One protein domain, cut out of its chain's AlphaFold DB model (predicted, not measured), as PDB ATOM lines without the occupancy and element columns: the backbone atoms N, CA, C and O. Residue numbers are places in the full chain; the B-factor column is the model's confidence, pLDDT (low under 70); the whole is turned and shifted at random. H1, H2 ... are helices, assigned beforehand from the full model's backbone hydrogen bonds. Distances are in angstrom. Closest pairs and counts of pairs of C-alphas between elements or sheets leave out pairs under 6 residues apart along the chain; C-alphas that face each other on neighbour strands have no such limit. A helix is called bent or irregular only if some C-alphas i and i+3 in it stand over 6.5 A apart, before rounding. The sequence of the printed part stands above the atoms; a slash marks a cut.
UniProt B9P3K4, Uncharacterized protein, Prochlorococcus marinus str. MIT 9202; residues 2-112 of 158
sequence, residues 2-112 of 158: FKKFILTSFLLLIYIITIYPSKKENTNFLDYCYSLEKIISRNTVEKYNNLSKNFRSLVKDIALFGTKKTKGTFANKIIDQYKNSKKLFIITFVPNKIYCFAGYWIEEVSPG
ATOM      1  N   PHE A   2       5.730 -57.262 -48.189       66.50
ATOM      2  CA  PHE A   2       6.306 -56.306 -47.226       66.50
ATOM      3  C   PHE A   2       7.849 -56.235 -47.222       66.50
ATOM      4  O   PHE A   2       8.417 -55.151 -47.266       66.50
ATOM      5  N   LYS A   3       8.545 -57.382 -47.293       72.12
ATOM      6  CA  LYS A   3      10.023 -57.432 -47.322       72.12
ATOM      7  C   LYS A   3      10.652 -56.714 -48.531       72.12
ATOM      8  O   LYS A   3      11.697 -56.095 -48.379       72.12
ATOM      9  N   LYS A   4      10.018 -56.766 -49.712       77.12
ATOM     10  CA  LYS A   4      10.510 -56.062 -50.914       77.12
ATOM     11  C   LYS A   4      10.296 -54.552 -50.795       77.12
ATOM     12  O   LYS A   4      11.193 -53.799 -51.142       77.12
ATOM     13  N   PHE A   5       9.155 -54.138 -50.244       75.69
ATOM     14  CA  PHE A   5       8.825 -52.729 -50.022       75.69
ATOM     15  C   PHE A   5       9.732 -52.068 -48.971       75.69
ATOM     16  O   PHE A   5      10.200 -50.950 -49.172       75.69
ATOM     17  N   ILE A   6      10.050 -52.782 -47.882       82.38
ATOM     18  CA  ILE A   6      11.023 -52.318 -46.881       82.38
ATOM     19  C   ILE A   6      12.402 -52.143 -47.518       82.38
ATOM     20  O   ILE A   6      13.044 -51.119 -47.307       82.38
ATOM     21  N   LEU A   7      12.849 -53.117 -48.317       83.25
ATOM     22  CA  LEU A   7      14.159 -53.055 -48.960       83.25
ATOM     23  C   LEU A   7      14.259 -51.864 -49.923       83.25
ATOM     24  O   LEU A   7      15.233 -51.117 -49.868       83.25
ATOM     25  N   THR A   8      13.246 -51.639 -50.764       86.25
ATOM     26  CA  THR A   8      13.233 -50.490 -51.681       86.25
ATOM     27  C   THR A   8      13.166 -49.158 -50.938       86.25
ATOM     28  O   THR A   8      13.883 -48.228 -51.296       86.25
ATOM     29  N   SER A   9      12.364 -49.064 -49.873       83.94
ATOM     30  CA  SER A   9      12.294 -47.863 -49.034       83.94
ATOM     31  C   SER A   9      13.632 -47.564 -48.346       83.94
ATOM     32  O   SER A   9      14.088 -46.423 -48.349       83.94
ATOM     33  N   PHE A  10      14.313 -48.591 -47.836       87.69
ATOM     34  CA  PHE A  10      15.623 -48.455 -47.204       87.69
ATOM     35  C   PHE A  10      16.703 -47.980 -48.190       87.69
ATOM     36  O   PHE A  10      17.490 -47.093 -47.863       87.69
ATOM     37  N   LEU A  11      16.705 -48.505 -49.419       87.56
ATOM     38  CA  LEU A  11      17.628 -48.068 -50.471       87.56
ATOM     39  C   LEU A  11      17.404 -46.600 -50.866       87.56
ATOM     40  O   LEU A  11      18.372 -45.854 -51.021       87.56
ATOM     41  N   LEU A  12      16.144 -46.164 -50.965       87.94
ATOM     42  CA  LEU A  12      15.803 -44.759 -51.211       87.94
ATOM     43  C   LEU A  12      16.276 -43.852 -50.071       87.94
ATOM     44  O   LEU A  12      16.815 -42.774 -50.319       87.94
ATOM     45  N   LEU A  13      16.125 -44.296 -48.822       88.31
ATOM     46  CA  LEU A  13      16.584 -43.548 -47.657       88.31
ATOM     47  C   LEU A  13      18.112 -43.382 -47.666       88.31
ATOM     48  O   LEU A  13      18.604 -42.267 -47.510       88.31
ATOM     49  N   ILE A  14      18.868 -44.452 -47.933       88.19
ATOM     50  CA  ILE A  14      20.335 -44.388 -48.061       88.19
ATOM     51  C   ILE A  14      20.744 -43.412 -49.167       88.19
ATOM     52  O   ILE A  14      21.650 -42.598 -48.977       88.19
ATOM     53  N   TYR A  15      20.070 -43.465 -50.315       88.38
ATOM     54  CA  TYR A  15      20.344 -42.558 -51.424       88.38
ATOM     55  C   TYR A  15      20.186 -41.088 -51.008       88.38
ATOM     56  O   TYR A  15      21.073 -40.269 -51.251       88.38
ATOM     57  N   ILE A  16      19.107 -40.755 -50.296       88.12
ATOM     58  CA  ILE A  16      18.879 -39.395 -49.796       88.12
ATOM     59  C   ILE A  16      19.968 -38.993 -48.796       88.12
ATOM     60  O   ILE A  16      20.560 -37.923 -48.939       88.12
ATOM     61  N   ILE A  17      20.272 -39.850 -47.816       89.12
ATOM     62  CA  ILE A  17      21.241 -39.540 -46.753       89.12
ATOM     63  C   ILE A  17      22.645 -39.329 -47.342       89.12
ATOM     64  O   ILE A  17      23.371 -38.434 -46.913       89.12
ATOM     65  N   THR A  18      23.036 -40.118 -48.343       89.12
ATOM     66  CA  THR A  18      24.360 -40.007 -48.976       89.12
ATOM     67  C   THR A  18      24.508 -38.762 -49.851       89.12
ATOM     68  O   THR A  18      25.599 -38.193 -49.903       89.12
ATOM     69  N   ILE A  19      23.442 -38.305 -50.513       91.19
ATOM     70  CA  ILE A  19      23.476 -37.142 -51.420       91.19
ATOM     71  C   ILE A  19      23.273 -35.819 -50.697       91.19
ATOM     72  O   ILE A  19      23.801 -34.792 -51.138       91.19
ATOM     73  N   TYR A  20      22.511 -35.831 -49.604       93.12
ATOM     74  CA  TYR A  20      22.124 -34.625 -48.885       93.12
ATOM     75  C   TYR A  20      23.311 -33.694 -48.565       93.12
ATOM     76  O   TYR A  20      23.230 -32.530 -48.963       93.12
ATOM     77  N   PRO A  21      24.438 -34.160 -47.980       93.31
ATOM     78  CA  PRO A  21      25.553 -33.279 -47.621       93.31
ATOM     79  C   PRO A  21      26.158 -32.549 -48.825       93.31
ATOM     80  O   PRO A  21      26.335 -31.331 -48.808       93.31
ATOM     81  N   SER A  22      26.422 -33.285 -49.910       91.75
ATOM     82  CA  SER A  22      27.032 -32.719 -51.115       91.75
ATOM     83  C   SER A  22      26.123 -31.681 -51.772       91.75
ATOM     84  O   SER A  22      26.592 -30.613 -52.170       91.75
ATOM     85  N   LYS A  23      24.817 -31.973 -51.838       92.69
ATOM     86  CA  LYS A  23      23.813 -31.080 -52.427       92.69
ATOM     87  C   LYS A  23      23.577 -29.838 -51.567       92.69
ATOM     88  O   LYS A  23      23.503 -28.740 -52.109       92.69
ATOM     89  N   LYS A  24      23.476 -30.003 -50.245       94.12
ATOM     90  CA  LYS A  24      23.241 -28.916 -49.288       94.12
ATOM     91  C   LYS A  24      24.403 -27.927 -49.258       94.12
ATOM     92  O   LYS A  24      24.170 -26.723 -49.277       94.12
ATOM     93  N   GLU A  25      25.639 -28.426 -49.269       92.56
ATOM     94  CA  GLU A  25      26.837 -27.585 -49.175       92.56
ATOM     95  C   GLU A  25      27.415 -27.159 -50.530       92.56
ATOM     96  O   GLU A  25      28.433 -26.465 -50.573       92.56
ATOM     97  N   ASN A  26      26.798 -27.554 -51.648       93.06
ATOM     98  CA  ASN A  26      27.303 -27.314 -53.003       93.06
ATOM     99  C   ASN A  26      28.770 -27.774 -53.156       93.06
ATOM    100  O   ASN A  26      29.702 -26.974 -53.305       93.06
ATOM    101  N   THR A  27      28.984 -29.077 -52.996       92.31
ATOM    102  CA  THR A  27      30.291 -29.750 -53.102       92.31
ATOM    103  C   THR A  27      30.178 -30.973 -54.009       92.31
ATOM    104  O   THR A  27      29.072 -31.418 -54.319       92.31
ATOM    105  N   ASN A  28      31.315 -31.520 -54.445       90.50
ATOM    106  CA  ASN A  28      31.328 -32.709 -55.295       90.50
ATOM    107  C   ASN A  28      30.682 -33.916 -54.593       90.50
ATOM    108  O   ASN A  28      30.673 -34.029 -53.362       90.50
ATOM    109  N   PHE A  29      30.147 -34.839 -55.395       84.56
ATOM    110  CA  PHE A  29      29.565 -36.084 -54.899       84.56
ATOM    111  C   PHE A  29      30.617 -36.878 -54.102       84.56
ATOM    112  O   PHE A  29      31.728 -37.094 -54.586       84.56
ATOM    113  N   LEU A  30      30.270 -37.293 -52.877       83.56
ATOM    114  CA  LEU A  30      31.147 -37.989 -51.915       83.56
ATOM    115  C   LEU A  30      32.307 -37.158 -51.337       83.56
ATOM    116  O   LEU A  30      33.175 -37.719 -50.658       83.56
ATOM    117  N   ASP A  31      32.339 -35.841 -51.557       91.38
ATOM    118  CA  ASP A  31      33.356 -34.955 -50.978       91.38
ATOM    119  C   ASP A  31      32.989 -34.512 -49.552       91.38
ATOM    120  O   ASP A  31      32.939 -33.332 -49.202       91.38
ATOM    121  N   TYR A  32      32.692 -35.506 -48.710       93.94
ATOM    122  CA  TYR A  32      32.106 -35.303 -47.386       93.94
ATOM    123  C   TYR A  32      32.993 -34.508 -46.438       93.94
ATOM    124  O   TYR A  32      32.483 -33.857 -45.534       93.94
ATOM    125  N   CYS A  33      34.312 -34.545 -46.622       93.44
ATOM    126  CA  CYS A  33      35.228 -33.752 -45.806       93.44
ATOM    127  C   CYS A  33      35.115 -32.268 -46.136       93.44
ATOM    128  O   CYS A  33      35.140 -31.439 -45.230       93.44
ATOM    129  N   TYR A  34      34.913 -31.930 -47.411       94.81
ATOM    130  CA  TYR A  34      34.655 -30.552 -47.788       94.81
ATOM    131  C   TYR A  34      33.257 -30.099 -47.342       94.81
ATOM    132  O   TYR A  34      33.112 -28.991 -46.823       94.81
ATOM    133  N   SER A  35      32.241 -30.965 -47.458       95.06
ATOM    134  CA  SER A  35      30.909 -30.684 -46.904       95.06
ATOM    135  C   SER A  35      30.966 -30.461 -45.385       95.06
ATOM    136  O   SER A  35      30.366 -29.512 -44.888       95.06
ATOM    137  N   LEU A  36      31.733 -31.280 -44.653       92.44
ATOM    138  CA  LEU A  36      31.946 -31.145 -43.209       92.44
ATOM    139  C   LEU A  36      32.601 -29.803 -42.842       92.44
ATOM    140  O   LEU A  36      32.149 -29.117 -41.930       92.44
ATOM    141  N   GLU A  37      33.646 -29.389 -43.556       91.50
ATOM    142  CA  GLU A  37      34.281 -28.090 -43.298       91.50
ATOM    143  C   GLU A  37      33.321 -26.917 -43.530       91.50
ATOM    144  O   GLU A  37      33.328 -25.953 -42.759       91.50
ATOM    145  N   LYS A  38      32.479 -27.000 -44.569       93.25
ATOM    146  CA  LYS A  38      31.479 -25.968 -44.875       93.25
ATOM    147  C   LYS A  38      30.402 -25.858 -43.801       93.25
ATOM    148  O   LYS A  38      30.124 -24.739 -43.371       93.25
ATOM    149  N   ILE A  39      29.843 -26.976 -43.333       92.56
ATOM    150  CA  ILE A  39      28.821 -26.942 -42.278       92.56
ATOM    151  C   ILE A  39      29.384 -26.433 -40.952       92.56
ATOM    152  O   ILE A  39      28.767 -25.561 -40.346       92.56
ATOM    153  N   ILE A  40      30.577 -26.889 -40.544       88.00
ATOM    154  CA  ILE A  40      31.244 -26.385 -39.332       88.00
ATOM    155  C   ILE A  40      31.399 -24.870 -39.446       88.00
ATOM    156  O   ILE A  40      30.964 -24.130 -38.574       88.00
ATOM    157  N   SER A  41      31.938 -24.403 -40.570       87.75
ATOM    158  CA  SER A  41      32.158 -22.979 -40.821       87.75
ATOM    159  C   SER A  41      30.870 -22.162 -40.779       87.75
ATOM    160  O   SER A  41      30.840 -21.091 -40.171       87.75
ATOM    161  N   ARG A  42      29.787 -22.666 -41.383       88.94
ATOM    162  CA  ARG A  42      28.465 -22.031 -41.338       88.94
ATOM    163  C   ARG A  42      27.947 -21.940 -39.904       88.94
ATOM    164  O   ARG A  42      27.609 -20.846 -39.461       88.94
ATOM    165  N   ASN A  43      27.952 -23.054 -39.176       86.19
ATOM    166  CA  ASN A  43      27.490 -23.124 -37.792       86.19
ATOM    167  C   ASN A  43      28.312 -22.212 -36.868       86.19
ATOM    168  O   ASN A  43      27.759 -21.547 -35.993       86.19
ATOM    169  N   THR A  44      29.628 -22.121 -37.082       82.12
ATOM    170  CA  THR A  44      30.507 -21.194 -36.360       82.12
ATOM    171  C   THR A  44      30.118 -19.740 -36.632       82.12
ATOM    172  O   THR A  44      29.959 -18.968 -35.688       82.12
ATOM    173  N   VAL A  45      29.919 -19.355 -37.896       83.62
ATOM    174  CA  VAL A  45      29.487 -17.991 -38.254       83.62
ATOM    175  C   VAL A  45      28.126 -17.667 -37.635       83.62
ATOM    176  O   VAL A  45      27.950 -16.583 -37.082       83.62
ATOM    177  N   GLU A  46      27.177 -18.603 -37.678       85.00
ATOM    178  CA  GLU A  46      25.853 -18.434 -37.074       85.00
ATOM    179  C   GLU A  46      25.920 -18.277 -35.554       85.00
ATOM    180  O   GLU A  46      25.289 -17.373 -35.008       85.00
ATOM    181  N   LYS A  47      26.748 -19.070 -34.869       79.94
ATOM    182  CA  LYS A  47      26.976 -18.953 -33.421       79.94
ATOM    183  C   LYS A  47      27.470 -17.561 -33.021       79.94
ATOM    184  O   LYS A  47      27.096 -17.049 -31.967       79.94
ATOM    185  N   TYR A  48      28.292 -16.939 -33.861       72.62
ATOM    186  CA  TYR A  48      28.847 -15.610 -33.616       72.62
ATOM    187  C   TYR A  48      28.017 -14.466 -34.222       72.62
ATOM    188  O   TYR A  48      28.426 -13.309 -34.122       72.62
ATOM    189  N   ASN A  49      26.828 -14.732 -34.785       70.12
ATOM    190  CA  ASN A  49      25.954 -13.677 -35.320       70.12
ATOM    191  C   ASN A  49      25.493 -12.667 -34.255       70.12
ATOM    192  O   ASN A  49      25.195 -11.533 -34.617       70.12
ATOM    193  N   ASN A  50      25.449 -13.058 -32.976       73.44
ATOM    194  CA  ASN A  50      25.024 -12.192 -31.867       73.44
ATOM    195  C   ASN A  50      26.144 -11.265 -31.342       73.44
ATOM    196  O   ASN A  50      25.906 -10.482 -30.426       73.44
ATOM    197  N   LEU A  51      27.366 -11.360 -31.882       76.50
ATOM    198  CA  LEU A  51      28.495 -10.495 -31.519       76.50
ATOM    199  C   LEU A  51      28.554  -9.226 -32.385       76.50
ATOM    200  O   LEU A  51      27.753  -9.017 -33.295       76.50
ATOM    201  N   SER A  52      29.530  -8.359 -32.097       75.12
ATOM    202  CA  SER A  52      29.732  -7.107 -32.828       75.12
ATOM    203  C   SER A  52      29.859  -7.331 -34.342       75.12
ATOM    204  O   SER A  52      30.447  -8.308 -34.814       75.12
ATOM    205  N   LYS A  53      29.327  -6.383 -35.125       76.50
ATOM    206  CA  LYS A  53      29.290  -6.445 -36.597       76.50
ATOM    207  C   LYS A  53      30.678  -6.668 -37.221       76.50
ATOM    208  O   LYS A  53      30.793  -7.413 -38.191       76.50
ATOM    209  N   ASN A  54      31.720  -6.083 -36.627       68.44
ATOM    210  CA  ASN A  54      33.106  -6.233 -37.080       68.44
ATOM    211  C   ASN A  54      33.634  -7.650 -36.831       68.44
ATOM    212  O   ASN A  54      34.199  -8.261 -37.732       68.44
ATOM    213  N   PHE A  55      33.391  -8.205 -35.639       69.19
ATOM    214  CA  PHE A  55      33.800  -9.571 -35.315       69.19
ATOM    215  C   PHE A  55      33.082 -10.596 -36.198       69.19
ATOM    216  O   PHE A  55      33.706 -11.507 -36.735       69.19
ATOM    217  N   ARG A  56      31.782 -10.394 -36.438       71.44
ATOM    218  CA  ARG A  56      30.990 -11.206 -37.368       71.44
ATOM    219  C   ARG A  56      31.583 -11.216 -38.781       71.44
ATOM    220  O   ARG A  56      31.660 -12.282 -39.388       71.44
ATOM    221  N   SER A  57      31.987 -10.052 -39.304       73.75
ATOM    222  CA  SER A  57      32.612  -9.955 -40.632       73.75
ATOM    223  C   SER A  57      33.919 -10.738 -40.683       73.75
ATOM    224  O   SER A  57      34.082 -11.591 -41.549       73.75
ATOM    225  N   LEU A  58      34.796 -10.530 -39.697       70.00
ATOM    226  CA  LEU A  58      36.084 -11.219 -39.614       70.00
ATOM    227  C   LEU A  58      35.924 -12.742 -39.565       70.00
ATOM    228  O   LEU A  58      36.571 -13.452 -40.330       70.00
ATOM    229  N   VAL A  59      35.033 -13.258 -38.712       70.56
ATOM    230  CA  VAL A  59      34.776 -14.705 -38.614       70.56
ATOM    231  C   VAL A  59      34.258 -15.260 -39.939       70.56
ATOM    232  O   VAL A  59      34.694 -16.326 -40.366       70.56
ATOM    233  N   LYS A  60      33.359 -14.537 -40.613       77.25
ATOM    234  CA  LYS A  60      32.823 -14.948 -41.914       77.25
ATOM    235  C   LYS A  60      33.912 -15.006 -42.986       77.25
ATOM    236  O   LYS A  60      33.963 -15.986 -43.728       77.25
ATOM    237  N   ASP A  61      34.784 -14.005 -43.042       71.88
ATOM    238  CA  ASP A  61      35.871 -13.938 -44.019       71.88
ATOM    239  C   ASP A  61      36.906 -15.043 -43.778       71.88
ATOM    240  O   ASP A  61      37.290 -15.744 -44.716       71.88
ATOM    241  N   ILE A  62      37.280 -15.282 -42.517       71.69
ATOM    242  CA  ILE A  62      38.185 -16.372 -42.124       71.69
ATOM    243  C   ILE A  62      37.574 -17.736 -42.469       71.69
ATOM    244  O   ILE A  62      38.253 -18.585 -43.046       71.69
ATOM    245  N   ALA A  63      36.295 -17.951 -42.160       78.06
ATOM    246  CA  ALA A  63      35.598 -19.206 -42.426       78.06
ATOM    247  C   ALA A  63      35.468 -19.488 -43.938       78.06
ATOM    248  O   ALA A  63      35.741 -20.599 -44.404       78.06
ATOM    249  N   LEU A  64      35.113 -18.474 -44.735       78.81
ATOM    250  CA  LEU A  64      35.039 -18.575 -46.197       78.81
ATOM    251  C   LEU A  64      36.414 -18.816 -46.825       78.81
ATOM    252  O   LEU A  64      36.554 -19.676 -47.696       78.81
ATOM    253  N   PHE A  65      37.433 -18.076 -46.385       76.25
ATOM    254  CA  PHE A  65      38.796 -18.242 -46.875       76.25
ATOM    255  C   PHE A  65      39.343 -19.628 -46.526       76.25
ATOM    256  O   PHE A  65      39.840 -20.330 -47.409       76.25
ATOM    257  N   GLY A  66      39.184 -20.036 -45.264       73.75
ATOM    258  CA  GLY A  66      39.598 -21.335 -44.748       73.75
ATOM    259  C   GLY A  66      39.003 -22.464 -45.574       73.75
ATOM    260  O   GLY A  66      39.745 -23.172 -46.248       73.75
ATOM    261  N   THR A  67      37.671 -22.558 -45.633       84.12
ATOM    262  CA  THR A  67      36.969 -23.616 -46.387       84.12
ATOM    263  C   THR A  67      37.330 -23.644 -47.869       84.12
ATOM    264  O   THR A  67      37.517 -24.718 -48.445       84.12
ATOM    265  N   LYS A  68      37.453 -22.480 -48.522       84.88
ATOM    266  CA  LYS A  68      37.820 -22.398 -49.944       84.88
ATOM    267  C   LYS A  68      39.257 -22.857 -50.196       84.88
ATOM    268  O   LYS A  68      39.530 -23.411 -51.264       84.88
ATOM    269  N   LYS A  69      40.165 -22.619 -49.244       86.19
ATOM    270  CA  LYS A  69      41.581 -22.990 -49.341       86.19
ATOM    271  C   LYS A  69      41.819 -24.459 -48.993       86.19
ATOM    272  O   LYS A  69      42.578 -25.113 -49.701       86.19
ATOM    273  N   THR A  70      41.192 -24.969 -47.935       87.75
ATOM    274  CA  THR A  70      41.420 -26.327 -47.419       87.75
ATOM    275  C   THR A  70      40.695 -27.391 -48.228       87.75
ATOM    276  O   THR A  70      41.260 -28.465 -48.426       87.75
ATOM    277  N   LYS A  71      39.477 -27.115 -48.718       91.88
ATOM    278  CA  LYS A  71      38.668 -28.045 -49.529       91.88
ATOM    279  C   LYS A  71      38.618 -29.477 -48.966       91.88
ATOM    280  O   LYS A  71      38.875 -30.440 -49.677       91.88
ATOM    281  N   GLY A  72      38.357 -29.629 -47.670       87.81
ATOM    282  CA  GLY A  72      38.295 -30.931 -46.996       87.81
ATOM    283  C   GLY A  72      39.636 -31.457 -46.471       87.81
ATOM    284  O   GLY A  72      39.662 -32.451 -45.743       87.81
ATOM    285  N   THR A  73      40.763 -30.825 -46.812       89.75
ATOM    286  CA  THR A  73      42.100 -31.253 -46.361       89.75
ATOM    287  C   THR A  73      42.284 -31.077 -44.855       89.75
ATOM    288  O   THR A  73      42.967 -31.880 -44.220       89.75
ATOM    289  N   PHE A  74      41.666 -30.056 -44.259       84.38
ATOM    290  CA  PHE A  74      41.773 -29.801 -42.826       84.38
ATOM    291  C   PHE A  74      41.022 -30.871 -42.027       84.38
ATOM    292  O   PHE A  74      41.609 -31.483 -41.132       84.38
ATOM    293  N   ALA A  75      39.787 -31.196 -42.416       85.88
ATOM    294  CA  ALA A  75      39.029 -32.300 -41.830       85.88
ATOM    295  C   ALA A  75      39.762 -33.645 -41.985       85.88
ATOM    296  O   ALA A  75      39.873 -34.395 -41.016       85.88
ATOM    297  N   ASN A  76      40.328 -33.926 -43.166       87.31
ATOM    298  CA  ASN A  76      41.138 -35.128 -43.389       87.31
ATOM    299  C   ASN A  76      42.325 -35.209 -42.423       87.31
ATOM    300  O   ASN A  76      42.480 -36.214 -41.735       87.31
ATOM    301  N   LYS A  77      43.112 -34.133 -42.306       83.94
ATOM    302  CA  LYS A  77      44.292 -34.092 -41.433       83.94
ATOM    303  C   LYS A  77      43.932 -34.317 -39.962       83.94
ATOM    304  O   LYS A  77      44.633 -35.046 -39.264       83.94
ATOM    305  N   ILE A  78      42.826 -33.734 -39.501       79.75
ATOM    306  CA  ILE A  78      42.292 -33.945 -38.147       79.75
ATOM    307  C   ILE A  78      41.940 -35.419 -37.918       79.75
ATOM    308  O   ILE A  78      42.287 -35.996 -36.882       79.75
ATOM    309  N   ILE A  79      41.268 -36.050 -38.882       83.50
ATOM    310  CA  ILE A  79      40.892 -37.464 -38.796       83.50
ATOM    311  C   ILE A  79      42.138 -38.355 -38.819       83.50
ATOM    312  O   ILE A  79      42.230 -39.279 -38.016       83.50
ATOM    313  N   ASP A  80      43.119 -38.058 -39.669       83.81
ATOM    314  CA  ASP A  80      44.379 -38.801 -39.732       83.81
ATOM    315  C   ASP A  80      45.145 -38.719 -38.408       83.81
ATOM    316  O   ASP A  80      45.594 -39.735 -37.876       83.81
ATOM    317  N   GLN A  81      45.215 -37.532 -37.800       77.88
ATOM    318  CA  GLN A  81      45.788 -37.361 -36.463       77.88
ATOM    319  C   GLN A  81      45.026 -38.173 -35.407       77.88
ATOM    320  O   GLN A  81      45.632 -38.838 -34.557       77.88
ATOM    321  N   TYR A  82      43.694 -38.186 -35.465       77.38
ATOM    322  CA  TYR A  82      42.874 -39.001 -34.571       77.38
ATOM    323  C   TYR A  82      43.147 -40.502 -34.734       77.38
ATOM    324  O   TYR A  82      43.351 -41.197 -33.732       77.38
ATOM    325  N   LYS A  83      43.203 -40.994 -35.973       77.81
ATOM    326  CA  LYS A  83      43.514 -42.391 -36.300       77.81
ATOM    327  C   LYS A  83      44.884 -42.792 -35.769       77.81
ATOM    328  O   LYS A  83      44.988 -43.739 -34.988       77.81
ATOM    329  N   ASN A  84      45.906 -42.007 -36.105       75.56
ATOM    330  CA  ASN A  84      47.290 -42.250 -35.705       75.56
ATOM    331  C   ASN A  84      47.440 -42.258 -34.179       75.56
ATOM    332  O   ASN A  84      48.105 -43.123 -33.615       75.56
ATOM    333  N   SER A  85      46.743 -41.357 -33.485       73.25
ATOM    334  CA  SER A  85      46.802 -41.281 -32.024       73.25
ATOM    335  C   SER A  85      46.083 -42.428 -31.299       73.25
ATOM    336  O   SER A  85      46.243 -42.557 -30.085       73.25
ATOM    337  N   LYS A  86      45.210 -43.207 -31.956       67.44
ATOM    338  CA  LYS A  86      44.457 -44.307 -31.320       67.44
ATOM    339  C   LYS A  86      45.122 -45.683 -31.473       67.44
ATOM    340  O   LYS A  86      44.698 -46.580 -30.755       67.44
ATOM    341  N   LYS A  87      46.130 -45.851 -32.347       64.06
ATOM    342  CA  LYS A  87      46.882 -47.112 -32.592       64.06
ATOM    343  C   LYS A  87      46.013 -48.384 -32.771       64.06
ATOM    344  O   LYS A  87      46.502 -49.496 -32.614       64.06
ATOM    345  N   LEU A  88      44.731 -48.242 -33.113       67.94
ATOM    346  CA  LEU A  88      43.777 -49.344 -33.288       67.94
ATOM    347  C   LEU A  88      43.612 -49.643 -34.778       67.94
ATOM    348  O   LEU A  88      43.127 -48.790 -35.517       67.94
ATOM    349  N   PHE A  89      43.943 -50.866 -35.196       59.50
ATOM    350  CA  PHE A  89      43.937 -51.303 -36.602       59.50
ATOM    351  C   PHE A  89      42.594 -51.065 -37.322       59.50
ATOM    352  O   PHE A  89      42.556 -50.630 -38.471       59.50
ATOM    353  N   ILE A  90      41.476 -51.265 -36.613       60.94
ATOM    354  CA  ILE A  90      40.112 -51.075 -37.137       60.94
ATOM    355  C   ILE A  90      39.851 -49.606 -37.513       60.94
ATOM    356  O   ILE A  90      39.178 -49.318 -38.498       60.94
ATOM    357  N   ILE A  91      40.405 -48.662 -36.749       66.31
ATOM    358  CA  ILE A  91      40.196 -47.220 -36.948       66.31
ATOM    359  C   ILE A  91      41.001 -46.730 -38.164       66.31
ATOM    360  O   ILE A  91      40.542 -45.839 -38.884       66.31
ATOM    361  N   THR A  92      42.158 -47.345 -38.428       65.81
ATOM    362  CA  THR A  92      43.027 -47.057 -39.579       65.81
ATOM    363  C   THR A  92      42.423 -47.526 -40.904       65.81
ATOM    364  O   THR A  92      42.557 -46.825 -41.904       65.81
ATOM    365  N   PHE A  93      41.723 -48.669 -40.910       77.19
ATOM    366  CA  PHE A  93      41.141 -49.272 -42.120       77.19
ATOM    367  C   PHE A  93      39.958 -48.476 -42.701       77.19
ATOM    368  O   PHE A  93      39.752 -48.444 -43.912       77.19
ATOM    369  N   VAL A  94      39.180 -47.802 -41.853       84.44
ATOM    370  CA  VAL A  94      38.000 -47.029 -42.273       84.44
ATOM    371  C   VAL A  94      38.432 -45.750 -43.011       84.44
ATOM    372  O   VAL A  94      39.128 -44.933 -42.410       84.44
ATOM    373  N   PRO A  95      38.008 -45.486 -44.261       88.88
ATOM    374  CA  PRO A  95      38.379 -44.266 -44.989       88.88
ATOM    375  C   PRO A  95      37.939 -42.968 -44.292       88.88
ATOM    376  O   PRO A  95      36.857 -42.905 -43.708       88.88
ATOM    377  N   ASN A  96      38.727 -41.889 -44.418       89.69
ATOM    378  CA  ASN A  96      38.404 -40.578 -43.818       89.69
ATOM    379  C   ASN A  96      37.031 -40.053 -44.239       89.69
ATOM    380  O   ASN A  96      36.322 -39.468 -43.428       89.69
ATOM    381  N   LYS A  97      36.615 -40.340 -45.477       90.88
ATOM    382  CA  LYS A  97      35.300 -39.956 -46.005       90.88
ATOM    383  C   LYS A  97      34.141 -40.419 -45.118       90.88
ATOM    384  O   LYS A  97      33.173 -39.681 -44.979       90.88
ATOM    385  N   ILE A  98      34.246 -41.592 -44.487       90.44
ATOM    386  CA  ILE A  98      33.204 -42.122 -43.590       90.44
ATOM    387  C   ILE A  98      33.148 -41.310 -42.292       90.44
ATOM    388  O   ILE A  98      32.065 -40.948 -41.839       90.44
ATOM    389  N   TYR A  99      34.306 -40.958 -41.728       88.56
ATOM    390  CA  TYR A  99      34.380 -40.069 -40.564       88.56
ATOM    391  C   TYR A  99      33.833 -38.679 -40.886       88.56
ATOM    392  O   TYR A  99      33.084 -38.124 -40.090       88.56
ATOM    393  N   CYS A 100      34.161 -38.142 -42.063       92.50
ATOM    394  CA  CYS A 100      33.642 -36.859 -42.515       92.50
ATOM    395  C   CYS A 100      32.121 -36.885 -42.705       92.50
ATOM    396  O   CYS A 100      31.431 -35.964 -42.282       92.50
ATOM    397  N   PHE A 101      31.588 -37.962 -43.286       93.31
ATOM    398  CA  PHE A 101      30.151 -38.154 -43.466       93.31
ATOM    399  C   PHE A 101      29.403 -38.225 -42.131       93.31
ATOM    400  O   PHE A 101      28.406 -37.533 -41.940       93.31
ATOM    401  N   ALA A 102      29.904 -39.018 -41.183       91.38
ATOM    402  CA  ALA A 102      29.329 -39.092 -39.844       91.38
ATOM    403  C   ALA A 102      29.437 -37.747 -39.109       91.38
ATOM    404  O   ALA A 102      28.473 -37.301 -38.491       91.38
ATOM    405  N   GLY A 103      30.590 -37.079 -39.215       90.31
ATOM    406  CA  GLY A 103      30.810 -35.747 -38.659       90.31
ATOM    407  C   GLY A 103      29.817 -34.724 -39.200       90.31
ATOM    408  O   GLY A 103      29.287 -33.942 -38.420       90.31
ATOM    409  N   TYR A 104      29.501 -34.781 -40.499       92.75
ATOM    410  CA  TYR A 104      28.531 -33.881 -41.122       92.75
ATOM    411  C   TYR A 104      27.155 -34.024 -40.479       92.75
ATOM    412  O   TYR A 104      26.572 -33.040 -40.046       92.75
ATOM    413  N   TRP A 105      26.656 -35.256 -40.354       92.75
ATOM    414  CA  TRP A 105      25.352 -35.505 -39.737       92.75
ATOM    415  C   TRP A 105      25.317 -35.150 -38.250       92.75
ATOM    416  O   TRP A 105      24.304 -34.647 -37.771       92.75
ATOM    417  N   ILE A 106      26.414 -35.367 -37.518       88.94
ATOM    418  CA  ILE A 106      26.526 -34.929 -36.119       88.94
ATOM    419  C   ILE A 106      26.418 -33.406 -36.028       88.94
ATOM    420  O   ILE A 106      25.714 -32.903 -35.159       88.94
ATOM    421  N   GLU A 107      27.102 -32.688 -36.912       88.88
ATOM    422  CA  GLU A 107      27.152 -31.229 -36.916       88.88
ATOM    423  C   GLU A 107      25.843 -30.597 -37.433       88.88
ATOM    424  O   GLU A 107      25.435 -29.550 -36.938       88.88
ATOM    425  N   GLU A 108      25.137 -31.258 -38.357       90.44
ATOM    426  CA  GLU A 108      23.810 -30.848 -38.848       90.44
ATOM    427  C   GLU A 108      22.726 -31.038 -37.777       90.44
ATOM    428  O   GLU A 108      21.866 -30.179 -37.607       90.44
ATOM    429  N   VAL A 109      22.775 -32.135 -37.011       88.50
ATOM    430  CA  VAL A 109      21.796 -32.415 -35.942       88.50
ATOM    431  C   VAL A 109      22.148 -31.697 -34.635       88.50
ATOM    432  O   VAL A 109      21.278 -31.415 -33.811       88.50
ATOM    433  N   SER A 110      23.429 -31.442 -34.376       83.75
ATOM    434  CA  SER A 110      23.913 -30.844 -33.131       83.75
ATOM    435  C   SER A 110      25.131 -29.947 -33.390       83.75
ATOM    436  O   SER A 110      26.270 -30.387 -33.197       83.75
ATOM    437  N   PRO A 111      24.905 -28.677 -33.768       80.31
ATOM    438  CA  PRO A 111      25.971 -27.718 -34.043       80.31
ATOM    439  C   PRO A 111      26.968 -27.584 -32.880       80.31
ATOM    440  O   PRO A 111      26.580 -27.479 -31.716       80.31
ATOM    441  N   GLY A 112      28.269 -27.591 -33.175       70.81
ATOM    442  CA  GLY A 112      29.362 -27.486 -32.203       70.81
ATOM    443  C   GLY A 112      29.646 -28.767 -31.408       70.81
ATOM    444  O   GLY A 112      30.574 -28.809 -30.589       70.81
TER     445      GLY A 112
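This is residues 2 to 112 of the 158 residues of an uncharacterized protein of Prochlorococcus marinus str. MIT 9202 (UniProt B9P3K4). Helix H2 is the middle of a loose helical body, with H3 folded back along it on one side and H6 beside it on the other, while H1 is a long arm whose residues 2 to 16 stick out free. H4 meets H2 near the beginnings of both helices, making a corner there, and runs outward from it, and the short H5 lies near the far end of H4, where residues 85 to 90 stick out before the backbone returns to H6. The printed part has 111 residues with six named helices, H1 to H6 in order, and no named strand; the class is all helix. It is loose, with a radius of gyration of the C-alphas of 16.7 A, and elongated, spanning 57 by 36 by 23 A.

H1, residues 2 to 24, begins with C-alpha 2 at (6.306, -56.306, -47.226) and is 32.3 A long. It has a kink of 28 degrees near residue 18 and is irregular, but only just: C-alphas 18 and 21 are 7.0 A apart. H2, residues 32 to 47, measures 22.1 A, and H3, residues 53 to 70, measures 25.7 A from C-alpha 53 at (29.290, -6.445, -36.597). H4, residues 73 to 86, is 20.1 A long; H5, residues 89 to 93, is 6.5 A. H6, residues 96 to 109, is 20.1 A long and ends with C-alpha 109 at (21.796, -32.415, -35.942).

H2 is the hub, touching H1, H3, H4 and H6. H1 touches H2 with residues 21 to 22 alone, at a steep tilt of 65 degrees, the same way; the closest C-alphas, of Pro 21 and Ser 35, are 6.0 A apart. H2 and H3 touch as a helical hairpin, at a shallow tilt of 4 degrees, opposite ways, with the C-alphas of Ser 41 and Ala 63 closest at 5.4 A. H2 and H6 touch at a shallow tilt of 29 degrees, the same way, with the C-alphas of Cys 33 and Cys 100 closest at 4.8 A. H4 touches H2 with residues 73 to 76 alone, about perpendicular at 77 degrees; the closest C-alphas, of Cys 33 and Ala 75, are 5.7 A apart. H4 and H6 touch, about perpendicular at 74 degrees, with the C-alphas of Asn 76 and Asn 96 closest at 6.1 A. H4 and H5 touch only at the corner, and only just, with 3 pairs of C-alphas within 8 A, the closest being those of Lys 83 and Thr 92 at 5.7 A. H3 and H6 are apart. Every O i to N i+4 pair is within hydrogen-bond range in H2, H3, H4, H5 and H6; in H1, 17 of 19 are.

The C-alphas of Phe 2 and Asn 54, the two farthest apart, are 57.7 A from each other. The printed part has no cut, and no link is long. The mean pLDDT of the printed part is 83.1; residue 2, residues 54 to 55 and residues 86 to 92 are under 70.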